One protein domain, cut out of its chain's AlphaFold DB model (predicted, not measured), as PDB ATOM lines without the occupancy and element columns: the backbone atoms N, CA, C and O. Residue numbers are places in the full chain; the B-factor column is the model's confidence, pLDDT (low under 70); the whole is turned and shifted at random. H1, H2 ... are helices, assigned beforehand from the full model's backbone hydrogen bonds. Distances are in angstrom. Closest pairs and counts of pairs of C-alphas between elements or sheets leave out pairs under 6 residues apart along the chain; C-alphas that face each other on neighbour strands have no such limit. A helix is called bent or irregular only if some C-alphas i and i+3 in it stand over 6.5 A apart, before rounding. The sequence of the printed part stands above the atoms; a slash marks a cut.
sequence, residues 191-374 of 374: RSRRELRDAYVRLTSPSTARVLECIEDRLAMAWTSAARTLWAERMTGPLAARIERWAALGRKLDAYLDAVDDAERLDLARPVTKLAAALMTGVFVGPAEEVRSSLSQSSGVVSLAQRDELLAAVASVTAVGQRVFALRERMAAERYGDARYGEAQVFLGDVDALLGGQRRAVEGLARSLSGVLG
ATOM      1  N   ARG A 191     195.111 196.186 194.548       93.38
ATOM      2  CA  ARG A 191     193.765 196.135 195.138       93.38
ATOM      3  C   ARG A 191     192.682 196.171 194.062       93.38
ATOM      4  O   ARG A 191     192.698 197.006 193.147       93.38
ATOM      5  N   SER A 192     191.704 195.294 194.229       95.25
ATOM      6  CA  SER A 192     190.502 195.254 193.410       95.25
ATOM      7  C   SER A 192     189.620 196.480 193.661       95.25
ATOM      8  O   SER A 192     189.665 197.119 194.715       95.25
ATOM      9  N   ARG A 193     188.752 196.796 192.692       95.31
ATOM     10  CA  ARG A 193     187.750 197.868 192.831       95.31
ATOM     11  C   ARG A 193     186.863 197.662 194.064       95.31
ATOM     12  O   ARG A 193     186.579 198.623 194.771       95.31
ATOM     13  N   ARG A 194     186.461 196.416 194.340       96.31
ATOM     14  CA  ARG A 194     185.613 196.068 195.487       96.31
ATOM     15  C   ARG A 194     186.308 196.361 196.816       96.31
ATOM     16  O   ARG A 194     185.729 197.046 197.646       96.31
ATOM     17  N   GLU A 195     187.554 195.924 196.987       95.38
ATOM     18  CA  GLU A 195     188.321 196.191 198.214       95.38
ATOM     19  C   GLU A 195     188.517 197.693 198.456       95.38
ATOM     20  O   GLU A 195     188.429 198.161 199.591       95.38
ATOM     21  N   LEU A 196     188.760 198.464 197.389       96.94
ATOM     22  CA  LEU A 196     188.866 199.923 197.470       96.94
ATOM     23  C   LEU A 196     187.533 200.553 197.892       96.94
ATOM     24  O   LEU A 196     187.514 201.378 198.804       96.94
ATOM     25  N   ARG A 197     186.422 200.137 197.273       96.75
ATOM     26  CA  ARG A 197     185.076 200.622 197.603       96.75
ATOM     27  C   ARG A 197     184.730 200.324 199.058       96.75
ATOM     28  O   ARG A 197     184.339 201.237 199.780       96.75
ATOM     29  N   ASP A 198     184.926 199.088 199.508       94.88
ATOM     30  CA  ASP A 198     184.613 198.664 200.876       94.88
ATOM     31  C   ASP A 198     185.430 199.468 201.908       94.88
ATOM     32  O   ASP A 198     184.912 199.873 202.952       94.88
ATOM     33  N   ALA A 199     186.686 199.803 201.588       93.81
ATOM     34  CA  ALA A 199     187.490 200.702 202.411       93.81
ATOM     35  C   ALA A 199     186.951 202.147 202.422       93.81
ATOM     36  O   ALA A 199     186.980 202.802 203.468       93.81
ATOM     37  N   TYR A 200     186.452 202.656 201.292       96.69
ATOM     38  CA  TYR A 200     185.928 204.022 201.173       96.69
ATOM     39  C   TYR A 200     184.540 204.215 201.781       96.69
ATOM     40  O   TYR A 200     184.270 205.302 202.287       96.69
ATOM     41  N   VAL A 201     183.702 203.178 201.852       95.12
ATOM     42  CA  VAL A 201     182.408 203.231 202.562       95.12
ATOM     43  C   VAL A 201     182.590 203.637 204.033       95.12
ATOM     44  O   VAL A 201     181.789 204.386 204.591       95.12
ATOM     45  N   ARG A 202     183.709 203.251 204.664       92.88
ATOM     46  CA  ARG A 202     184.045 203.690 206.034       92.88
ATOM     47  C   ARG A 202     184.214 205.204 206.164       92.88
ATOM     48  O   ARG A 202     184.113 205.726 207.268       92.88
ATOM     49  N   LEU A 203     184.511 205.903 205.069       94.75
ATOM     50  CA  LEU A 203     184.679 207.352 205.052       94.75
ATOM     51  C   LEU A 203     183.361 208.084 204.829       94.75
ATOM     52  O   LEU A 203     183.264 209.228 205.254       94.75
ATOM     53  N   THR A 204     182.354 207.459 204.218       93.25
ATOM     54  CA  THR A 204     181.107 208.129 203.819       93.25
ATOM     55  C   THR A 204     180.019 208.107 204.892       93.25
ATOM     56  O   THR A 204     179.020 208.814 204.763       93.25
ATOM     57  N   SER A 205     180.239 207.396 206.005       88.25
ATOM     58  CA  SER A 205     179.314 207.404 207.143       88.25
ATOM     59  C   SER A 205     179.117 208.820 207.728       88.25
ATOM     60  O   SER A 205     180.049 209.634 207.702       88.25
ATOM     61  N   PRO A 206     177.946 209.147 208.313       83.38
ATOM     62  CA  PRO A 206     177.666 210.492 208.827       83.38
ATOM     63  C   PRO A 206     178.693 211.028 209.838       83.38
ATOM     64  O   PRO A 206     178.990 212.225 209.838       83.38
ATOM     65  N   SER A 207     179.263 210.157 210.676       80.81
ATOM     66  CA  SER A 207     180.267 210.518 211.689       80.81
ATOM     67  C   SER A 207     181.662 210.755 211.110       80.81
ATOM     68  O   SER A 207     182.470 211.445 211.730       80.81
ATOM     69  N   THR A 208     181.959 210.211 209.928       89.69
ATOM     70  CA  THR A 208     183.305 210.225 209.335       89.69
ATOM     71  C   THR A 208     183.409 211.095 208.091       89.69
ATOM     72  O   THR A 208     184.482 211.632 207.838       89.69
ATOM     73  N   ALA A 209     182.316 211.309 207.351       91.19
ATOM     74  CA  ALA A 209     182.290 212.028 206.070       91.19
ATOM     75  C   ALA A 209     182.865 213.445 206.133       91.19
ATOM     76  O   ALA A 209     183.367 213.966 205.141       91.19
ATOM     77  N   ARG A 210     182.873 214.059 207.317       90.56
ATOM     78  CA  ARG A 210     183.509 215.362 207.541       90.56
ATOM     79  C   ARG A 210     185.006 215.360 207.268       90.56
ATOM     80  O   ARG A 210     185.543 216.392 206.882       90.56
ATOM     81  N   VAL A 211     185.677 214.213 207.410       93.62
ATOM     82  CA  VAL A 211     187.079 214.093 207.009       93.62
ATOM     83  C   VAL A 211     187.231 214.357 205.516       93.62
ATOM     84  O   VAL A 211     188.112 215.125 205.150       93.62
ATOM     85  N   LEU A 212     186.338 213.805 204.679       94.75
ATOM     86  CA  LEU A 212     186.337 214.007 203.230       94.75
ATOM     87  C   LEU A 212     186.085 215.474 202.897       94.75
ATOM     88  O   LEU A 212     186.874 216.062 202.164       94.75
ATOM     89  N   GLU A 213     185.080 216.084 203.527       93.25
ATOM     90  CA  GLU A 213     184.748 217.503 203.341       93.25
ATOM     91  C   GLU A 213     185.947 218.431 203.588       93.25
ATOM     92  O   GLU A 213     186.171 219.396 202.851       93.25
ATOM     93  N   CYS A 214     186.745 218.107 204.608       92.94
ATOM     94  CA  CYS A 214     187.941 218.849 204.987       92.94
ATOM     95  C   CYS A 214     189.138 218.642 204.051       92.94
ATOM     96  O   CYS A 214     190.042 219.472 204.079       92.94
ATOM     97  N   ILE A 215     189.199 217.560 203.268       94.50
ATOM     98  CA  ILE A 215     190.395 217.197 202.483       94.50
ATOM     99  C   ILE A 215     190.176 217.222 200.969       94.50
ATOM    100  O   ILE A 215     191.092 216.863 200.232       94.50
ATOM    101  N   GLU A 216     189.006 217.645 200.489       93.50
ATOM    102  CA  GLU A 216     188.655 217.636 199.062       93.50
ATOM    103  C   GLU A 216     189.717 218.275 198.157       93.50
ATOM    104  O   GLU A 216     190.095 217.690 197.141       93.50
ATOM    105  N   ASP A 217     190.231 219.453 198.524       92.88
ATOM    106  CA  ASP A 217     191.227 220.156 197.708       92.88
ATOM    107  C   ASP A 217     192.567 219.416 197.701       92.88
ATOM    108  O   ASP A 217     193.224 219.324 196.663       92.88
ATOM    109  N   ARG A 218     192.955 218.839 198.845       95.56
ATOM    110  CA  ARG A 218     194.166 218.015 198.951       95.56
ATOM    111  C   ARG A 218     194.037 216.743 198.122       95.56
ATOM    112  O   ARG A 218     194.999 216.376 197.455       95.56
ATOM    113  N   LEU A 219     192.875 216.091 198.140       96.00
ATOM    114  CA  LEU A 219     192.611 214.900 197.332       96.00
ATOM    115  C   LEU A 219     192.660 215.216 195.841       96.00
ATOM    116  O   LEU A 219     193.378 214.539 195.109       96.00
ATOM    117  N   ALA A 220     191.972 216.278 195.413       96.06
ATOM    118  CA  ALA A 220     192.000 216.728 194.026       96.06
ATOM    119  C   ALA A 220     193.442 216.988 193.569       96.06
ATOM    120  O   ALA A 220     193.889 216.434 192.568       96.06
ATOM    121  N   MET A 221     194.202 217.760 194.352       96.31
ATOM    122  CA  MET A 221     195.600 218.067 194.054       96.31
ATOM    123  C   MET A 221     196.473 216.808 194.001       96.31
ATOM    124  O   MET A 221     197.282 216.672 193.085       96.31
ATOM    125  N   ALA A 222     196.305 215.876 194.942       97.31
ATOM    126  CA  ALA A 222     197.074 214.637 194.978       97.31
ATOM    127  C   ALA A 222     196.792 213.751 193.756       97.31
ATOM    128  O   ALA A 222     197.728 213.252 193.131       97.31
ATOM    129  N   TRP A 223     195.525 213.582 193.374       98.12
ATOM    130  CA  TRP A 223     195.159 212.781 192.205       98.12
ATOM    131  C   TRP A 223     195.576 213.448 190.895       98.12
ATOM    132  O   TRP A 223     196.103 212.774 190.012       98.12
ATOM    133  N   THR A 224     195.434 214.773 190.783       97.88
ATOM    134  CA  THR A 224     195.939 215.522 189.627       97.88
ATOM    135  C   THR A 224     197.458 215.419 189.526       97.88
ATOM    136  O   THR A 224     197.976 215.181 188.439       97.88
ATOM    137  N   SER A 225     198.185 215.545 190.640       97.56
ATOM    138  CA  SER A 225     199.639 215.364 190.657       97.56
ATOM    139  C   SER A 225     200.028 213.956 190.214       97.56
ATOM    140  O   SER A 225     200.927 213.817 189.394       97.56
ATOM    141  N   ALA A 226     199.327 212.922 190.692       97.06
ATOM    142  CA  ALA A 226     199.579 211.545 190.276       97.06
ATOM    143  C   ALA A 226     199.382 211.360 188.761       97.06
ATOM    144  O   ALA A 226     200.247 210.786 188.103       97.06
ATOM    145  N   ALA A 227     198.299 211.905 188.196       97.56
ATOM    146  CA  ALA A 227     198.050 211.876 186.755       97.56
ATOM    147  C   ALA A 227     199.126 212.641 185.959       97.56
ATOM    148  O   ALA A 227     199.604 212.142 184.942       97.56
ATOM    149  N   ARG A 228     199.568 213.817 186.434       97.00
ATOM    150  CA  ARG A 228     200.660 214.586 185.805       97.00
ATOM    151  C   ARG A 228     201.982 213.836 185.818       97.00
ATOM    152  O   ARG A 228     202.660 213.809 184.799       97.00
ATOM    153  N   THR A 229     202.339 213.223 186.944       95.75
ATOM    154  CA  THR A 229     203.549 212.402 187.051       95.75
ATOM    155  C   THR A 229     203.506 211.253 186.048       95.75
ATOM    156  O   THR A 229     204.442 211.099 185.271       95.75
ATOM    157  N   LEU A 230     202.393 210.514 185.978       95.69
ATOM    158  CA  LEU A 230     202.231 209.424 185.011       95.69
ATOM    159  C   LEU A 230     202.292 209.901 183.554       95.69
ATOM    160  O   LEU A 230     202.849 209.216 182.699       95.69
ATOM    161  N   TRP A 231     201.736 211.078 183.267       95.50
ATOM    162  CA  TRP A 231     201.796 211.682 181.940       95.50
ATOM    163  C   TRP A 231     203.214 212.129 181.552       95.50
ATOM    164  O   TRP A 231     203.644 211.931 180.413       95.50
ATOM    165  N   ALA A 232     203.960 212.717 182.488       93.69
ATOM    166  CA  ALA A 232     205.351 213.111 182.280       93.69
ATOM    167  C   ALA A 232     206.257 211.890 182.056       93.69
ATOM    168  O   ALA A 232     207.145 211.920 181.208       93.69
ATOM    169  N   GLU A 233     205.972 210.788 182.752       92.62
ATOM    170  CA  GLU A 233     206.679 209.513 182.624       92.62
ATOM    171  C   GLU A 233     206.338 208.743 181.334       92.62
ATOM    172  O   GLU A 233     206.915 207.694 181.086       92.62
ATOM    173  N   ARG A 234     205.444 209.219 180.453       91.50
ATOM    174  CA  ARG A 234     205.064 208.464 179.233       91.50
ATOM    175  C   ARG A 234     206.248 208.114 178.317       91.50
ATOM    176  O   ARG A 234     206.208 207.114 177.605       91.50
ATOM    177  N   MET A 235     207.310 208.919 178.365       89.56
ATOM    178  CA  MET A 235     208.539 208.706 177.594       89.56
ATOM    179  C   MET A 235     209.628 207.959 178.375       89.56
ATOM    180  O   MET A 235     210.660 207.621 177.799       89.56
ATOM    181  N   THR A 236     209.428 207.690 179.668       90.19
ATOM    182  CA  THR A 236     210.456 207.144 180.562       90.19
ATOM    183  C   THR A 236     209.951 205.939 181.362       90.19
ATOM    184  O   THR A 236     208.766 205.780 181.644       90.19
ATOM    185  N   GLY A 237     210.861 205.036 181.718       86.62
ATOM    186  CA  GLY A 237     210.540 203.855 182.522       86.62
ATOM    187  C   GLY A 237     209.764 202.742 181.790       86.62
ATOM    188  O   GLY A 237     209.454 202.858 180.601       86.62
ATOM    189  N   PRO A 238     209.475 201.629 182.491       94.25
ATOM    190  CA  PRO A 238     208.870 200.440 181.889       94.25
ATOM    191  C   PRO A 238     207.391 200.640 181.533       94.25
ATOM    192  O   PRO A 238     206.597 201.059 182.378       94.25
ATOM    193  N   LEU A 239     206.998 200.262 180.311       94.62
ATOM    194  CA  LEU A 239     205.617 200.387 179.829       94.62
ATOM    195  C   LEU A 239     204.607 199.668 180.738       94.62
ATOM    196  O   LEU A 239     203.612 200.273 181.127       94.62
ATOM    197  N   ALA A 240     204.885 198.417 181.121       95.31
ATOM    198  CA  ALA A 240     203.990 197.613 181.957       95.31
ATOM    199  C   ALA A 240     203.654 198.305 183.293       95.31
ATOM    200  O   ALA A 240     202.488 198.400 183.668       95.31
ATOM    201  N   ALA A 241     204.656 198.892 183.956       94.19
ATOM    202  CA  ALA A 241     204.455 199.628 185.203       94.19
ATOM    203  C   ALA A 241     203.588 200.885 185.007       94.19
ATOM    204  O   ALA A 241     202.813 201.256 185.889       94.19
ATOM    205  N   ARG A 242     203.685 201.555 183.849       94.69
ATOM    206  CA  ARG A 242     202.819 202.703 183.533       94.69
ATOM    207  C   ARG A 242     201.377 202.274 183.289       94.69
ATOM    208  O   ARG A 242     200.477 202.918 183.824       94.69
ATOM    209  N   ILE A 243     201.165 201.197 182.527       96.38
ATOM    210  CA  ILE A 243     199.834 200.614 182.286       96.38
ATOM    211  C   ILE A 243     199.176 200.277 183.628       96.38
ATOM    212  O   ILE A 243     198.066 200.731 183.912       96.38
ATOM    213  N   GLU A 244     199.897 199.564 184.494       96.56
ATOM    214  CA  GLU A 244     199.405 199.173 185.814       96.56
ATOM    215  C   GLU A 244     199.023 200.390 186.667       96.56
ATOM    216  O   GLU A 244     197.934 200.427 187.244       96.56
ATOM    217  N   ARG A 245     199.876 201.423 186.721       96.81
ATOM    218  CA  ARG A 245     199.623 202.624 187.533       96.81
ATOM    219  C   ARG A 245     198.454 203.463 187.014       96.81
ATOM    220  O   ARG A 245     197.691 203.976 187.834       96.81
ATOM    221  N   TRP A 246     198.282 203.587 185.695       97.38
ATOM    222  CA  TRP A 246     197.108 204.243 185.107       97.38
ATOM    223  C   TRP A 246     195.823 203.479 185.431       97.38
ATOM    224  O   TRP A 246     194.876 204.068 185.957       97.38
ATOM    225  N   ALA A 247     195.819 202.161 185.225       97.12
ATOM    226  CA  ALA A 247     194.672 201.317 185.545       97.12
ATOM    227  C   ALA A 247     194.338 201.349 187.049       97.12
ATOM    228  O   ALA A 247     193.171 201.414 187.434       97.12
ATOM    229  N   ALA A 248     195.352 201.353 187.918       97.25
ATOM    230  CA  ALA A 248     195.191 201.469 189.364       97.25
ATOM    231  C   ALA A 248     194.576 202.816 189.781       97.25
ATOM    232  O   ALA A 248     193.729 202.851 190.676       97.25
ATOM    233  N   LEU A 249     194.963 203.921 189.130       98.12
ATOM    234  CA  LEU A 249     194.349 205.230 189.357       98.12
ATOM    235  C   LEU A 249     192.879 205.241 188.911       98.12
ATOM    236  O   LEU A 249     192.031 205.705 189.671       98.12
ATOM    237  N   GLY A 250     192.563 204.679 187.740       97.75
ATOM    238  CA  GLY A 250     191.186 204.567 187.247       97.75
ATOM    239  C   GLY A 250     190.296 203.778 188.207       97.75
ATOM    240  O   GLY A 250     189.287 204.298 188.680       97.75
ATOM    241  N   ARG A 251     190.728 202.568 188.601       97.62
ATOM    242  CA  ARG A 251     190.016 201.722 189.582       97.62
ATOM    243  C   ARG A 251     189.745 202.446 190.898       97.62
ATOM    244  O   ARG A 251     188.669 202.305 191.468       97.62
ATOM    245  N   LYS A 252     190.722 203.212 191.385       97.75
ATOM    246  CA  LYS A 252     190.620 203.974 192.631       97.75
ATOM    247  C   LYS A 252     189.553 205.059 192.574       97.75
ATOM    248  O   LYS A 252     188.761 205.184 193.504       97.75
ATOM    249  N   LEU A 253     189.556 205.844 191.505       98.19
ATOM    250  CA  LEU A 253     188.606 206.936 191.309       98.19
ATOM    251  C   LEU A 253     187.184 206.404 191.115       98.19
ATOM    252  O   LEU A 253     186.239 206.945 191.682       98.19
ATOM    253  N   ASP A 254     187.050 205.313 190.367       97.69
ATOM    254  CA  ASP A 254     185.770 204.660 190.114       97.69
ATOM    255  C   ASP A 254     185.181 204.033 191.392       97.69
ATOM    256  O   ASP A 254     184.018 204.265 191.718       97.69
ATOM    257  N   ALA A 255     186.006 203.341 192.191       98.25
ATOM    258  CA  ALA A 255     185.610 202.819 193.501       98.25
ATOM    259  C   ALA A 255     185.230 203.926 194.499       98.25
ATOM    260  O   ALA A 255     184.345 203.735 195.333       98.25
ATOM    261  N   TYR A 256     185.899 205.082 194.434       98.44
ATOM    262  CA  TYR A 256     185.539 206.245 195.243       98.44
ATOM    263  C   TYR A 256     184.173 206.802 194.841       98.44
ATOM    264  O   TYR A 256     183.349 207.038 195.720       98.44
ATOM    265  N   LEU A 257     183.914 206.961 193.534       97.94
ATOM    266  CA  LEU A 257     182.606 207.390 193.033       97.94
ATOM    267  C   LEU A 257     181.484 206.422 193.422       97.94
ATOM    268  O   LEU A 257     180.418 206.889 193.806       97.94
ATOM    269  N   ASP A 258     181.723 205.105 193.376       98.00
ATOM    270  CA  ASP A 258     180.756 204.121 193.886       98.00
ATOM    271  C   ASP A 258     180.438 204.376 195.356       98.00
ATOM    272  O   ASP A 258     179.281 204.528 195.723       98.00
ATOM    273  N   ALA A 259     181.471 204.470 196.199       97.75
ATOM    274  CA  ALA A 259     181.286 204.599 197.638       97.75
ATOM    275  C   ALA A 259     180.528 205.875 198.036       97.75
ATOM    276  O   ALA A 259     179.807 205.857 199.033       97.75
ATOM    277  N   VAL A 260     180.695 206.979 197.295       97.38
ATOM    278  CA  VAL A 260     179.959 208.227 197.558       97.38
ATOM    279  C   VAL A 260     178.550 208.226 196.965       97.38
ATOM    280  O   VAL A 260     177.658 208.776 197.603       97.38
ATOM    281  N   ASP A 261     178.324 207.605 195.801       97.00
ATOM    282  CA  ASP A 261     176.981 207.475 195.213       97.00
ATOM    283  C   ASP A 261     176.108 206.538 196.055       97.00
ATOM    284  O   ASP A 261     175.002 206.904 196.438       97.00
ATOM    285  N   ASP A 262     176.652 205.382 196.446       95.88
ATOM    286  CA  ASP A 262     175.974 204.396 197.297       95.88
ATOM    287  C   ASP A 262     175.638 204.946 198.690       95.88
ATOM    288  O   ASP A 262     174.738 204.449 199.361       95.88
ATOM    289  N   ALA A 263     176.381 205.958 199.143       95.19
ATOM    290  CA  ALA A 263     176.137 206.639 200.407       95.19
ATOM    291  C   ALA A 263     175.205 207.855 200.279       95.19
ATOM    292  O   ALA A 263     174.982 208.521 201.287       95.19
ATOM    293  N   GLU A 264     174.709 208.169 199.075       95.19
ATOM    294  CA  GLU A 264     173.911 209.373 198.782       95.19
ATOM    295  C   GLU A 264     174.651 210.664 199.187       95.19
ATOM    296  O   GLU A 264     174.111 211.592 199.800       95.19
ATOM    297  N   ARG A 265     175.958 210.689 198.897       95.19
ATOM    298  CA  ARG A 265     176.894 211.773 199.216       95.19
ATOM    299  C   ARG A 265     177.687 212.225 197.992       95.19
ATOM    300  O   ARG A 265     178.890 212.470 198.083       95.19
ATOM    301  N   LEU A 266     177.038 212.379 196.841       96.56
ATOM    302  CA  LEU A 266     177.651 212.934 195.629       96.56
ATOM    303  C   LEU A 266     178.166 214.369 195.815       96.56
ATOM    304  O   LEU A 266     179.025 214.799 195.047       96.56
ATOM    305  N   ASP A 267     177.760 215.079 196.875       94.62
ATOM    306  CA  ASP A 267     178.424 216.319 197.306       94.62
ATOM    307  C   ASP A 267     179.930 216.121 197.580       94.62
ATOM    308  O   ASP A 267     180.723 217.045 197.417       94.62
ATOM    309  N   LEU A 268     180.350 214.901 197.924       96.00
ATOM    310  CA  LEU A 268     181.750 214.528 198.136       96.00
ATOM    311  C   LEU A 268     182.481 214.139 196.841       96.00
ATOM    312  O   LEU A 268     183.693 213.954 196.867       96.00
ATOM    313  N   ALA A 269     181.806 214.053 195.688       97.25
ATOM    314  CA  ALA A 269     182.441 213.717 194.408       97.25
ATOM    315  C   ALA A 269     183.319 214.853 193.844       97.25
ATOM    316  O   ALA A 269     184.068 214.658 192.883       97.25
ATOM    317  N   ARG A 270     183.283 216.040 194.458       95.75
ATOM    318  CA  ARG A 270     183.993 217.244 194.012       95.75
ATOM    319  C   ARG A 270     185.486 217.050 193.682       95.75
ATOM    320  O   ARG A 270     185.928 217.628 192.686       95.75
ATOM    321  N   PRO A 271     186.294 216.255 194.419       97.19
ATOM    322  CA  PRO A 271     187.691 216.014 194.053       97.19
ATOM    323  C   PRO A 271     187.846 215.304 192.707       97.19
ATOM    324  O   PRO A 271     188.773 215.605 191.956       97.19
ATOM    325  N   VAL A 272     186.913 214.408 192.377       97.94
ATOM    326  CA  VAL A 272     186.859 213.728 191.080       97.94
ATOM    327  C   VAL A 272     186.478 214.713 189.979       97.94
ATOM    328  O   VAL A 272     187.133 214.745 188.939       97.94
ATOM    329  N   THR A 273     185.492 215.580 190.222       97.25
ATOM    330  CA  THR A 273     185.103 216.650 189.289       97.25
ATOM    331  C   THR A 273     186.278 217.587 188.988       97.25
ATOM    332  O   THR A 273     186.549 217.905 187.830       97.25
ATOM    333  N   LYS A 274     187.041 217.981 190.019       96.62
ATOM    334  CA  LYS A 274     188.260 218.796 189.869       96.62
ATOM    335  C   LYS A 274     189.356 218.075 189.093       96.62
ATOM    336  O   LYS A 274     190.002 218.695 188.251       96.62
ATOM    337  N   LEU A 275     189.561 216.784 189.350       97.38
ATOM    338  CA  LEU A 275     190.496 215.979 188.571       97.38
ATOM    339  C   LEU A 275     190.078 215.933 187.099       97.38
ATOM    340  O   LEU A 275     190.916 216.193 186.245       97.38
ATOM    341  N   ALA A 276     188.806 215.659 186.801       96.25
ATOM    342  CA  ALA A 276     188.296 215.619 185.432       96.25
ATOM    343  C   ALA A 276     188.540 216.947 184.693       96.25
ATOM    344  O   ALA A 276     189.026 216.942 183.562       96.25
ATOM    345  N   ALA A 277     188.311 218.084 185.359       95.06
ATOM    346  CA  ALA A 277     188.616 219.407 184.814       95.06
ATOM    347  C   ALA A 277     190.125 219.593 184.561       95.06
ATOM    348  O   ALA A 277     190.540 220.094 183.512       95.06
ATOM    349  N   ALA A 278     190.962 219.158 185.507       95.88
ATOM    350  CA  ALA A 278     192.412 219.248 185.392       95.88
ATOM    351  C   ALA A 278     192.976 218.338 184.292       95.88
ATOM    352  O   ALA A 278     193.961 218.711 183.657       95.88
ATOM    353  N   LEU A 279     192.356 217.178 184.034       94.75
ATOM    354  CA  LEU A 279     192.761 216.289 182.947       94.75
ATOM    355  C   LEU A 279     192.677 217.005 181.594       94.75
ATOM    356  O   LEU A 279     193.612 216.882 180.809       94.75
ATOM    357  N   MET A 280     191.615 217.787 181.365       90.81
ATOM    358  CA  MET A 280     191.395 218.510 180.101       90.81
ATOM    359  C   MET A 280     192.251 219.769 179.963       90.81
ATOM    360  O   MET A 280     192.603 220.162 178.860       90.81
ATOM    361  N   THR A 281     192.537 220.446 181.076       90.06
ATOM    362  CA  THR A 281     193.138 221.790 181.044       90.06
ATOM    363  C   THR A 281     194.617 221.816 181.415       90.06
ATOM    364  O   THR A 281     195.283 222.819 181.179       90.06
ATOM    365  N   GLY A 282     195.160 220.745 182.004       89.75
ATOM    366  CA  GLY A 282     196.536 220.770 182.498       89.75
ATOM    367  C   GLY A 282     197.217 219.428 182.751       89.75
ATOM    368  O   GLY A 282     198.282 219.431 183.369       89.75
ATOM    369  N   VAL A 283     196.634 218.295 182.347       94.12
ATOM    370  CA  VAL A 283     197.355 217.008 182.273       94.12
ATOM    371  C   VAL A 283     197.558 216.645 180.813       94.12
ATOM    372  O   VAL A 283     198.695 216.566 180.358       94.12
ATOM    373  N   PHE A 284     196.463 216.485 180.075       93.06
ATOM    374  CA  PHE A 284     196.495 216.246 178.644       93.06
ATOM    375  C   PHE A 284     196.436 217.594 177.934       93.06
ATOM    376  O   PHE A 284     195.437 218.302 178.011       93.06
ATOM    377  N   VAL A 285     197.545 217.981 177.310       84.38
ATOM    378  CA  VAL A 285     197.640 219.234 176.556       84.38
ATOM    379  C   VAL A 285     197.385 218.914 175.089       84.38
ATOM    380  O   VAL A 285     198.065 218.052 174.538       84.38
ATOM    381  N   GLY A 286     196.426 219.612 174.485       87.69
ATOM    382  CA  GLY A 286     196.064 219.456 173.076       87.69
ATOM    383  C   GLY A 286     194.747 218.700 172.846       87.69
ATOM    384  O   GLY A 286     194.117 218.216 173.791       87.69
ATOM    385  N   PRO A 287     194.284 218.637 171.586       91.19
ATOM    386  CA  PRO A 287     193.098 217.889 171.186       91.19
ATOM    387  C   PRO A 287     193.246 216.381 171.435       91.19
ATOM    388  O   PRO A 287     194.345 215.835 171.498       91.19
ATOM    389  N   ALA A 288     192.108 215.687 171.525       93.12
ATOM    390  CA  ALA A 288     192.042 214.259 171.843       93.12
ATOM    391  C   ALA A 288     192.930 213.376 170.943       93.12
ATOM    392  O   ALA A 288     193.613 212.480 171.441       93.12
ATOM    393  N   GLU A 289     192.980 213.675 169.644       93.00
ATOM    394  CA  GLU A 289     193.795 212.927 168.680       93.00
ATOM    395  C   GLU A 289     195.302 213.091 168.913       93.00
ATOM    396  O   GLU A 289     196.056 212.130 168.774       93.00
ATOM    397  N   GLU A 290     195.756 214.271 169.344       94.06
ATOM    398  CA  GLU A 290     197.161 214.488 169.706       94.06
ATOM    399  C   GLU A 290     197.533 213.707 170.969       94.06
ATOM    400  O   GLU A 290     198.604 213.104 171.037       94.06
ATOM    401  N   VAL A 291     196.624 213.643 171.946       94.31
ATOM    402  CA  VAL A 291     196.819 212.850 173.167       94.31
ATOM    403  C   VAL A 291     196.921 211.360 172.826       94.31
ATOM    404  O   VAL A 291     197.868 210.697 173.258       94.31
ATOM    405  N   ARG A 292     195.997 210.838 172.005       94.69
ATOM    406  CA  ARG A 292     196.023 209.448 171.513       94.69
ATOM    407  C   ARG A 292     197.303 209.157 170.729       94.69
ATOM    408  O   ARG A 292     197.932 208.119 170.952       94.69
ATOM    409  N   SER A 293     197.707 210.063 169.841       93.69
ATOM    410  CA  SER A 293     198.939 209.943 169.055       93.69
ATOM    411  C   SER A 293     200.178 209.910 169.955       93.69
ATOM    412  O   SER A 293     200.996 208.996 169.847       93.69
ATOM    413  N   SER A 294     200.272 210.815 170.938       93.75
ATOM    414  CA  SER A 294     201.390 210.852 171.889       93.75
ATOM    415  C   SER A 294     201.480 209.579 172.739       93.75
ATOM    416  O   SER A 294     202.576 209.069 172.976       93.75
ATOM    417  N   LEU A 295     200.344 209.022 173.166       93.50
ATOM    418  CA  LEU A 295     200.313 207.734 173.867       93.50
ATOM    419  C   LEU A 295     200.728 206.577 172.955       93.50
ATOM    420  O   LEU A 295     201.466 205.692 173.378       93.50
ATOM    421  N   SER A 296     200.320 206.614 171.688       92.81
ATOM    422  CA  SER A 296     200.684 205.591 170.703       92.81
ATOM    423  C   SER A 296     202.180 205.574 170.386       92.81
ATOM    424  O   SER A 296     202.723 204.523 170.066       92.81
ATOM    425  N   GLN A 297     202.841 206.725 170.510       91.56
ATOM    426  CA  GLN A 297     204.283 206.903 170.320       91.56
ATOM    427  C   GLN A 297     205.077 206.800 171.634       91.56
ATOM    428  O   GLN A 297     206.256 207.156 171.682       91.56
ATOM    429  N   SER A 298     204.447 206.353 172.724       91.25
ATOM    430  CA  SER A 298     205.113 206.255 174.025       91.25
ATOM    431  C   SER A 298     206.241 205.223 174.016       91.25
ATOM    432  O   SER A 298     206.150 204.159 173.403       91.25
ATOM    433  N   SER A 299     207.311 205.525 174.754       91.31
ATOM    434  CA  SER A 299     208.512 204.685 174.822       91.31
ATOM    435  C   SER A 299     208.188 203.259 175.287       91.31
ATOM    436  O   SER A 299     207.491 203.073 176.285       91.31
ATOM    437  N   GLY A 300     208.702 202.245 174.590       91.38
ATOM    438  CA  GLY A 300     208.510 200.832 174.938       91.38
ATOM    439  C   GLY A 300     207.237 200.181 174.388       91.38
ATOM    440  O   GLY A 300     207.045 198.989 174.609       91.38
ATOM    441  N   VAL A 301     206.387 200.918 173.666       92.50
ATOM    442  CA  VAL A 301     205.292 200.328 172.883       92.50
ATOM    443  C   VAL A 301     205.885 199.703 171.620       92.50
ATOM    444  O   VAL A 301     206.365 200.419 170.745       92.50
ATOM    445  N   VAL A 302     205.867 198.371 171.525       93.12
ATOM    446  CA  VAL A 302     206.399 197.632 170.358       93.12
ATOM    447  C   VAL A 302     205.328 196.848 169.599       93.12
ATOM    448  O   VAL A 302     205.609 196.292 168.540       93.12
ATOM    449  N   SER A 303     204.097 196.799 170.112       94.25
ATOM    450  CA  SER A 303     202.978 196.097 169.478       94.25
ATOM    451  C   SER A 303     201.659 196.860 169.600       94.25
ATOM    452  O   SER A 303     201.481 197.708 170.478       94.25
ATOM    453  N   LEU A 304     200.705 196.523 168.724       93.50
ATOM    454  CA  LEU A 304     199.342 197.062 168.779       93.50
ATOM    455  C   LEU A 304     198.640 196.693 170.093       93.50
ATOM    456  O   LEU A 304     198.009 197.551 170.693       93.50
ATOM    457  N   ALA A 305     198.825 195.467 170.589       94.25
ATOM    458  CA  ALA A 305     198.233 195.027 171.853       94.25
ATOM    459  C   ALA A 305     198.708 195.882 173.042       94.25
ATOM    460  O   ALA A 305     197.895 196.386 173.808       94.25
ATOM    461  N   GLN A 306     200.016 196.134 173.147       94.69
ATOM    462  CA  GLN A 306     200.586 196.984 174.199       94.69
ATOM    463  C   GLN A 306     200.110 198.437 174.115       94.69
ATOM    464  O   GLN A 306     199.883 199.092 175.135       94.69
ATOM    465  N   ARG A 307     199.973 198.954 172.889       95.31
ATOM    466  CA  ARG A 307     199.395 200.274 172.647       95.31
ATOM    467  C   ARG A 307     197.959 200.329 173.157       95.31
ATOM    468  O   ARG A 307     197.605 201.260 173.874       95.31
ATOM    469  N   ASP A 308     197.149 199.343 172.793       95.50
ATOM    470  CA  ASP A 308     195.731 199.308 173.128       95.50
ATOM    471  C   ASP A 308     195.525 199.113 174.645       95.50
ATOM    472  O   ASP A 308     194.667 199.768 175.231       95.50
ATOM    473  N   GLU A 309     196.379 198.332 175.321       96.31
ATOM    474  CA  GLU A 309     196.410 198.226 176.789       96.31
ATOM    475  C   GLU A 309     196.734 199.563 177.473       96.31
ATOM    476  O   GLU A 309     196.068 199.949 178.439       96.31
ATOM    477  N   LEU A 310     197.732 200.301 176.972       96.75
ATOM    478  CA  LEU A 310     198.059 201.632 177.486       96.75
ATOM    479  C   LEU A 310     196.898 202.606 177.286       96.75
ATOM    480  O   LEU A 310     196.523 203.312 178.225       96.75
ATOM    481  N   LEU A 311     196.318 202.634 176.085       96.75
ATOM    482  CA  LEU A 311     195.172 203.484 175.777       96.75
ATOM    483  C   LEU A 311     193.975 203.143 176.672       96.75
ATOM    484  O   LEU A 311     193.387 204.056 177.245       96.75
ATOM    485  N   ALA A 312     193.672 201.861 176.885       96.38
ATOM    486  CA  ALA A 312     192.608 201.416 177.782       96.38
ATOM    487  C   ALA A 312     192.867 201.815 179.246       96.38
ATOM    488  O   ALA A 312     191.959 202.282 179.942       96.38
ATOM    489  N   ALA A 313     194.109 201.692 179.720       96.69
ATOM    490  CA  ALA A 313     194.479 202.095 181.073       96.69
ATOM    491  C   ALA A 313     194.297 203.605 181.291       96.69
ATOM    492  O   ALA A 313     193.716 204.009 182.302       96.69
ATOM    493  N   VAL A 314     194.720 204.447 180.341       96.94
ATOM    494  CA  VAL A 314     194.490 205.903 180.410       96.94
ATOM    495  C   VAL A 314     192.999 206.229 180.255       96.94
ATOM    496  O   VAL A 314     192.467 207.046 181.012       96.94
ATOM    497  N   ALA A 315     192.301 205.542 179.343       96.25
ATOM    498  CA  ALA A 315     190.866 205.699 179.126       96.25
ATOM    499  C   ALA A 315     190.069 205.454 180.413       96.25
ATOM    500  O   ALA A 315     189.117 206.186 180.683       96.25
ATOM    501  N   SER A 316     190.491 204.500 181.253       95.94
ATOM    502  CA  SER A 316     189.838 204.209 182.538       95.94
ATOM    503  C   SER A 316     189.802 205.411 183.491       95.94
ATOM    504  O   SER A 316     188.831 205.585 184.222       95.94
ATOM    505  N   VAL A 317     190.809 206.292 183.448       96.50
ATOM    506  CA  VAL A 317     190.825 207.530 184.243       96.50
ATOM    507  C   VAL A 317     189.925 208.594 183.620       96.50
ATOM    508  O   VAL A 317     189.230 209.307 184.339       96.50
ATOM    509  N   THR A 318     189.875 208.692 182.289       94.75
ATOM    510  CA  THR A 318     188.976 209.641 181.605       94.75
ATOM    511  C   THR A 318     187.503 209.236 181.681       94.75
ATOM    512  O   THR A 318     186.635 210.105 181.761       94.75
ATOM    513  N   ALA A 319     187.215 207.932 181.736       94.50
ATOM    514  CA  ALA A 319     185.867 207.379 181.854       94.50
ATOM    515  C   ALA A 319     185.173 207.835 183.145       94.50
ATOM    516  O   ALA A 319     183.961 208.034 183.171       94.50
ATOM    517  N   VAL A 320     185.944 208.107 184.198       94.56
ATOM    518  CA  VAL A 320     185.444 208.703 185.441       94.56
ATOM    519  C   VAL A 320     184.811 210.080 185.183       94.56
ATOM    520  O   VAL A 320     183.774 210.398 185.759       94.56
ATOM    521  N   GLY A 321     185.369 210.884 184.272       94.31
ATOM    522  CA  GLY A 321     184.778 212.161 183.859       94.31
ATOM    523  C   GLY A 321     183.446 211.986 183.122       94.31
ATOM    524  O   GLY A 321     182.481 212.688 183.420       94.31
ATOM    525  N   GLN A 322     183.350 211.006 182.216       95.25
ATOM    526  CA  GLN A 322     182.075 210.656 181.572       95.25
ATOM    527  C   GLN A 322     181.044 210.180 182.599       95.25
ATOM    528  O   GLN A 322     179.877 210.564 182.536       95.25
ATOM    529  N   ARG A 323     181.483 209.398 183.589       96.62
ATOM    530  CA  ARG A 323     180.636 208.940 184.686       96.62
ATOM    531  C   ARG A 323     180.099 210.102 185.525       96.62
ATOM    532  O   ARG A 323     178.930 210.066 185.893       96.62
ATOM    533  N   VAL A 324     180.893 211.148 185.777       97.25
ATOM    534  CA  VAL A 324     180.416 212.382 186.434       97.25
ATOM    535  C   VAL A 324     179.290 213.041 185.628       97.25
ATOM    536  O   VAL A 324     178.291 213.447 186.216       97.25
ATOM    537  N   PHE A 325     179.385 213.097 184.296       96.50
ATOM    538  CA  PHE A 325     178.284 213.606 183.469       96.50
ATOM    539  C   PHE A 325     177.061 212.684 183.477       96.50
ATOM    540  O   PHE A 325     175.944 213.176 183.587       96.50
ATOM    541  N   ALA A 326     177.237 211.363 183.439       96.44
ATOM    542  CA  ALA A 326     176.116 210.429 183.563       96.44
ATOM    543  C   ALA A 326     175.394 210.584 184.916       96.44
ATOM    544  O   ALA A 326     174.168 210.633 184.975       96.44
ATOM    545  N   LEU A 327     176.156 210.737 186.003       97.50
ATOM    546  CA  LEU A 327     175.649 211.080 187.332       97.50
ATOM    547  C   LEU A 327     174.887 212.407 187.326       97.50
ATOM    548  O   LEU A 327     173.811 212.487 187.912       97.50
ATOM    549  N   ARG A 328     175.420 213.429 186.648       97.06
ATOM    550  CA  ARG A 328     174.785 214.746 186.518       97.06
ATOM    551  C   ARG A 328     173.424 214.630 185.836       97.06
ATOM    552  O   ARG A 328     172.461 215.176 186.352       97.06
ATOM    553  N   GLU A 329     173.326 213.901 184.725       96.62
ATOM    554  CA  GLU A 329     172.048 213.694 184.029       96.62
ATOM    555  C   GLU A 329     171.028 212.955 184.908       96.62
ATOM    556  O   GLU A 329     169.864 213.345 184.943       96.62
ATOM    557  N   ARG A 330     171.458 211.950 185.689       96.94
ATOM    558  CA  ARG A 330     170.578 211.289 186.673       96.94
ATOM    559  C   ARG A 330     170.097 212.263 187.749       96.94
ATOM    560  O   ARG A 330     168.905 212.339 188.009       96.94
ATOM    561  N   MET A 331     171.006 213.042 188.335       97.19
ATOM    562  CA  MET A 331     170.676 214.016 189.383       97.19
ATOM    563  C   MET A 331     169.832 215.189 188.870       97.19
ATOM    564  O   MET A 331     169.090 215.786 189.640       97.19
ATOM    565  N   ALA A 332     169.896 215.516 187.578       96.38
ATOM    566  CA  ALA A 332     169.034 216.526 186.967       96.38
ATOM    567  C   ALA A 332     167.558 216.092 186.890       96.38
ATOM    568  O   ALA A 332     166.684 216.946 186.741       96.38
ATOM    569  N   ALA A 333     167.275 214.789 186.997       96.88
ATOM    570  CA  ALA A 333     165.913 214.272 187.053       96.88
ATOM    571  C   ALA A 333     165.262 214.427 188.440       96.88
ATOM    572  O   ALA A 333     164.035 214.382 188.518       96.88
ATOM    573  N   GLU A 334     166.053 214.645 189.499       96.50
ATOM    574  CA  GLU A 334     165.572 214.834 190.873       96.50
ATOM    575  C   GLU A 334     164.829 216.174 191.009       96.50
ATOM    576  O   GLU A 334     165.367 217.258 190.752       96.50
ATOM    577  N   ARG A 335     163.570 216.110 191.436       95.12
ATOM    578  CA  ARG A 335     162.654 217.245 191.573       95.12
ATOM    579  C   ARG A 335     162.529 217.687 193.022       95.12
ATOM    580  O   ARG A 335     162.901 216.992 193.964       95.12
ATOM    581  N   TYR A 336     161.973 218.882 193.210       92.12
ATOM    582  CA  TYR A 336     161.653 219.372 194.546       92.12
ATOM    583  C   TYR A 336     160.719 218.386 195.265       92.12
ATOM    584  O   TYR A 336     159.627 218.106 194.775       92.12
ATOM    585  N   GLY A 337     161.153 217.899 196.428       90.12
ATOM    586  CA  GLY A 337     160.435 216.898 197.221       90.12
ATOM    587  C   GLY A 337     161.064 215.503 197.184       90.12
ATOM    588  O   GLY A 337     160.813 214.726 198.104       90.12
ATOM    589  N   ASP A 338     161.923 215.212 196.205       94.00
ATOM    590  CA  ASP A 338     162.615 213.925 196.126       94.00
ATOM    591  C   ASP A 338     163.680 213.799 197.226       94.00
ATOM    592  O   ASP A 338     164.283 214.787 197.665       94.00
ATOM    593  N   ALA A 339     163.933 212.564 197.671       92.00
ATOM    594  CA  ALA A 339     164.830 212.277 198.793       92.00
ATOM    595  C   ALA A 339     166.254 212.816 198.565       92.00
ATOM    596  O   ALA A 339     166.879 213.333 199.495       92.00
ATOM    597  N   ARG A 340     166.738 212.761 197.316       94.38
ATOM    598  CA  ARG A 340     168.086 213.191 196.926       94.38
ATOM    599  C   ARG A 340     168.133 214.613 196.365       94.38
ATOM    600  O   ARG A 340     169.199 215.072 195.961       94.38
ATOM    601  N   TYR A 341     167.035 215.375 196.401       94.75
ATOM    602  CA  TYR A 341     166.994 216.724 195.820       94.75
ATOM    603  C   TYR A 341     168.086 217.655 196.376       94.75
ATOM    604  O   TYR A 341     168.762 218.359 195.624       94.75
ATOM    605  N   GLY A 342     168.307 217.658 197.696       94.00
ATOM    606  CA  GLY A 342     169.326 218.512 198.313       94.00
ATOM    607  C   GLY A 342     170.757 218.151 197.903       94.00
ATOM    608  O   GLY A 342     171.571 219.050 197.689       94.00
ATOM    609  N   GLU A 343     171.048 216.857 197.757       95.62
ATOM    610  CA  GLU A 343     172.316 216.335 197.233       95.62
ATOM    611  C   GLU A 343     172.491 216.734 195.762       95.62
ATOM    612  O   GLU A 343     173.515 217.325 195.405       95.62
ATOM    613  N   ALA A 344     171.462 216.505 194.940       96.44
ATOM    614  CA  ALA A 344     171.445 216.846 193.523       96.44
ATOM    615  C   ALA A 344     171.779 218.326 193.295       96.44
ATOM    616  O   ALA A 344     172.656 218.644 192.498       96.44
ATOM    617  N   GLN A 345     171.169 219.246 194.049       95.81
ATOM    618  CA  GLN A 345     171.439 220.683 193.911       95.81
ATOM    619  C   GLN A 345     172.894 221.071 194.226       95.81
ATOM    620  O   GLN A 345     173.416 222.018 193.635       95.81
ATOM    621  N   VAL A 346     173.551 220.384 195.166       95.44
ATOM    622  CA  VAL A 346     174.970 220.633 195.472       95.44
ATOM    623  C   VAL A 346     175.853 220.064 194.366       95.44
ATOM    624  O   VAL A 346     176.693 220.783 193.828       95.44
ATOM    625  N   PHE A 347     175.618 218.807 193.987       97.00
ATOM    626  CA  PHE A 347     176.414 218.113 192.980       97.00
ATOM    627  C   PHE A 347     176.309 218.763 191.593       97.00
ATOM    628  O   PHE A 347     177.335 219.033 190.972       97.00
ATOM    629  N   LEU A 348     175.094 219.084 191.130       96.81
ATOM    630  CA  LEU A 348     174.870 219.795 189.866       96.81
ATOM    631  C   LEU A 348     175.594 221.144 189.856       96.81
ATOM    632  O   LEU A 348     176.281 221.461 188.889       96.81
ATOM    633  N   GLY A 349     175.511 221.899 190.958       94.75
ATOM    634  CA  GLY A 349     176.202 223.180 191.094       94.75
ATOM    635  C   GLY A 349     177.724 223.059 190.977       94.75
ATOM    636  O   GLY A 349     178.349 223.876 190.303       94.75
ATOM    637  N   ASP A 350     178.328 222.037 191.590       94.56
ATOM    638  CA  ASP A 350     179.770 221.784 191.476       94.56
ATOM    639  C   ASP A 350     180.172 221.326 190.065       94.56
ATOM    640  O   ASP A 350     181.188 221.787 189.540       94.56
ATOM    641  N   VAL A 351     179.394 220.438 189.435       96.50
ATOM    642  CA  VAL A 351     179.667 219.965 188.070       96.50
ATOM    643  C   VAL A 351     179.550 221.107 187.068       96.50
ATOM    644  O   VAL A 351     180.462 221.296 186.267       96.50
ATOM    645  N   ASP A 352     178.492 221.908 187.128       95.38
ATOM    646  CA  ASP A 352     178.299 223.017 186.195       95.38
ATOM    647  C   ASP A 352     179.378 224.099 186.388       95.38
ATOM    648  O   ASP A 352     179.927 224.604 185.408       95.38
ATOM    649  N   ALA A 353     179.774 224.389 187.634       94.56
ATOM    650  CA  ALA A 353     180.830 225.361 187.922       94.56
ATOM    651  C   ALA A 353     182.228 224.907 187.467       94.56
ATOM    652  O   ALA A 353     183.034 225.732 187.037       94.56
ATOM    653  N   LEU A 354     182.545 223.614 187.586       94.19
ATOM    654  CA  LEU A 354     183.886 223.087 187.300       94.19
ATOM    655  C   LEU A 354     184.030 222.521 185.880       94.19
ATOM    656  O   LEU A 354     185.135 222.508 185.339       94.19
ATOM    657  N   LEU A 355     182.938 222.037 185.282       94.06
ATOM    658  CA  LEU A 355     182.925 221.301 184.014       94.06
ATOM    659  C   LEU A 355     181.932 221.850 182.975       94.06
ATOM    660  O   LEU A 355     181.854 221.276 181.888       94.06
ATOM    661  N   GLY A 356     181.212 222.948 183.242       86.00
ATOM    662  CA  GLY A 356     180.107 223.450 182.403       86.00
ATOM    663  C   GLY A 356     180.416 223.691 180.916       86.00
ATOM    664  O   GLY A 356     179.508 223.676 180.094       86.00
ATOM    665  N   GLY A 357     181.688 223.837 180.531       88.50
ATOM    666  CA  GLY A 357     182.125 223.943 179.128       88.50
ATOM    667  C   GLY A 357     182.938 222.753 178.603       88.50
ATOM    668  O   GLY A 357     183.363 222.761 177.453       88.50
ATOM    669  N   GLN A 358     183.189 221.738 179.430       91.06
ATOM    670  CA  GLN A 358     184.191 220.697 179.165       91.06
ATOM    671  C   GLN A 358     183.589 219.360 178.709       91.06
ATOM    672  O   GLN A 358     184.332 218.439 178.380       91.06
ATOM    673  N   ARG A 359     182.255 219.234 178.645       90.88
ATOM    674  CA  ARG A 359     181.579 217.965 178.312       90.88
ATOM    675  C   ARG A 359     182.065 217.351 177.001       90.88
ATOM    676  O   ARG A 359     182.509 216.207 176.990       90.88
ATOM    677  N   ARG A 360     182.054 218.134 175.917       91.31
ATOM    678  CA  ARG A 360     182.500 217.669 174.594       91.31
ATOM    679  C   ARG A 360     183.977 217.272 174.582       91.31
ATOM    680  O   ARG A 360     184.329 216.316 173.901       91.31
ATOM    681  N   ALA A 361     184.823 217.980 175.334       91.75
ATOM    682  CA  ALA A 361     186.245 217.662 175.442       91.75
ATOM    683  C   ALA A 361     186.463 216.321 176.160       91.75
ATOM    684  O   ALA A 361     187.178 215.463 175.649       91.75
ATOM    685  N   VAL A 362     185.775 216.099 177.286       91.62
ATOM    686  CA  VAL A 362     185.833 214.836 178.040       91.62
ATOM    687  C   VAL A 362     185.303 213.665 177.209       91.62
ATOM    688  O   VAL A 362     185.960 212.630 177.118       91.62
ATOM    689  N   GLU A 363     184.143 213.821 176.566       90.81
ATOM    690  CA  GLU A 363     183.549 212.788 175.705       90.81
ATOM    691  C   GLU A 363     184.403 212.508 174.460       90.81
ATOM    692  O   GLU A 363     184.540 211.355 174.052       90.81
ATOM    693  N   GLY A 364     184.983 213.545 173.849       91.62
ATOM    694  CA  GLY A 364     185.892 213.420 172.711       91.62
ATOM    695  C   GLY A 364     187.170 212.675 173.077       91.62
ATOM    696  O   GLY A 364     187.544 211.735 172.381       91.62
ATOM    697  N   LEU A 365     187.794 213.028 174.205       93.69
ATOM    698  CA  LEU A 365     188.993 212.345 174.679       93.69
ATOM    699  C   LEU A 365     188.716 210.880 175.012       93.69
ATOM    700  O   LEU A 365     189.451 210.006 174.566       93.69
ATOM    701  N   ALA A 366     187.649 210.592 175.752       91.56
ATOM    702  CA  ALA A 366     187.317 209.222 176.117       91.56
ATOM    703  C   ALA A 366     186.997 208.344 174.888       91.56
ATOM    704  O   ALA A 366     187.449 207.198 174.824       91.56
ATOM    705  N   ARG A 367     186.285 208.874 173.879       91.25
ATOM    706  CA  ARG A 367     186.062 208.175 172.596       91.25
ATOM    707  C   ARG A 367     187.368 207.942 171.846       91.25
ATOM    708  O   ARG A 367     187.642 206.813 171.446       91.25
ATOM    709  N   SER A 368     188.201 208.978 171.735       93.12
ATOM    710  CA  SER A 368     189.501 208.859 171.075       93.12
ATOM    711  C   SER A 368     190.375 207.809 171.761       93.12
ATOM    712  O   SER A 368     190.910 206.940 171.092       93.12
ATOM    713  N   LEU A 369     190.463 207.775 173.093       92.69
ATOM    714  CA  LEU A 369     191.274 206.775 173.801       92.69
ATOM    715  C   LEU A 369     190.701 205.350 173.730       92.69
ATOM    716  O   LEU A 369     191.468 204.399 173.626       92.69
ATOM    717  N   SER A 370     189.377 205.184 173.745       87.75
ATOM    718  CA  SER A 370     188.732 203.860 173.665       87.75
ATOM    719  C   SER A 370     188.672 203.275 172.250       87.75
ATOM    720  O   SER A 370     188.350 202.102 172.092       87.75
ATOM    721  N   GLY A 371     188.989 204.063 171.217       77.81
ATOM    722  CA  GLY A 371     188.926 203.608 169.826       77.81
ATOM    723  C   GLY A 371     187.502 203.405 169.302       77.81
ATOM    724  O   GLY A 371     187.333 202.808 168.243       77.81
ATOM    725  N   VAL A 372     186.487 203.906 170.014       68.62
ATOM    726  CA  VAL A 372     185.111 203.963 169.511       68.62
ATOM    727  C   VAL A 372     185.057 205.067 168.457       68.62
ATOM    728  O   VAL A 372     184.982 206.253 168.786       68.62
ATOM    729  N   LEU A 373     185.150 204.671 167.188       46.56
ATOM    730  CA  LEU A 373     184.903 205.558 166.055       46.56
ATOM    731  C   LEU A 373     183.425 205.973 166.084       46.56
ATOM    732  O   LEU A 373     182.546 205.124 166.242       46.56
ATOM    733  N   GLY A 374     183.185 207.283 166.029       43.31
ATOM    734  CA  GLY A 374     181.849 207.879 165.961       43.31
ATOM    735  C   GLY A 374     181.343 208.009 164.539       43.31
ATOM    736  O   GLY A 374     182.195 208.067 163.624       43.31
TER     737      GLY A 374
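Overview. This is residues 191 to 374 of the 374 residues of an uncharacterized protein of Myxococcaceae bacterium (UniProt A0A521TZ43). An elongated up-and-down bundle of four helices, H2, H3, H4 and H6, makes the body, each running against the one before it in the chain. H1 packs on the side of H3, H7 runs beside H4 towards one end of the long axis, and H5 and H8 pack on H6 towards the other, with H5 near that end. The printed part has 184 residues with eight named helices, H1 to H8 in order, and no named strand; the class is all helix. The whole is compact, with a radius of gyration of the C-alphas of 16.8 A, and spans 55 by 33 by 24 A.

Along the chain. H1 is residues 193 to 204, 16.4 A long, beginning at C-alpha 193 (187.750, 197.868, 192.831). H2, residues 210 to 235, is 39.6 A long; it has a kink of 56 degrees near residue 217 and is irregular, with C-alphas 214 and 217 8.1 A apart. H3, residues 239 to 261, is 33.3 A long. H4, residues 266 to 283, 24.2 A, is also irregular, with C-alphas 268 and 271 7.4 A apart. H5 is residues 288 to 296, 12.3 A. H6, residues 304 to 332, is 40.4 A long, with a kink of 38 degrees near residue 316. H7 is residues 341 to 355, 20.4 A, and H8 is residues 359 to 370, 16.5 A, ending at C-alpha 370 (188.732, 203.860, 173.665).

Arrangement. H4 and H6 are the hubs, touching five helices each. They touch each other at Ala 276 and Gly 321, the closest C-alphas, 5.2 A apart, at a steep tilt of 45 degrees. H3 touches H6 at a shallow tilt of 15 degrees, the same way, closest at Gly 250 and Val 317, 4.2 A. H2 touches H4 at Ala 220 and Pro 271, 4.4 A. H1 touches H3 at a steep tilt of 42 degrees, closest at Arg 197 and Ala 255, 4.7 A. H7 touches H4 at a shallow tilt of 9 degrees, closest at Asp 267 and Phe 347, 5.1 A. H8 touches H6 at Ala 315 and Leu 369, 5.4 A, and H5 at Ala 288 and Leu 365, 4.6 A. H1 and H6 are apart. Every O i to N i+4 pair is within hydrogen-bond range in H3, H5, H7 and H8, against 6 of 8 in H1, 19 of 22 in H2, 10 of 14 in H4 and 22 of 25 in H6.

Size, cuts and confidence. The C-alphas of Val 302 and Gly 337 are the two farthest apart, 56.6 A. The printed part has no cut and no long link. The mean pLDDT of the printed part is 93.7; residues 372 to 374 are under 70.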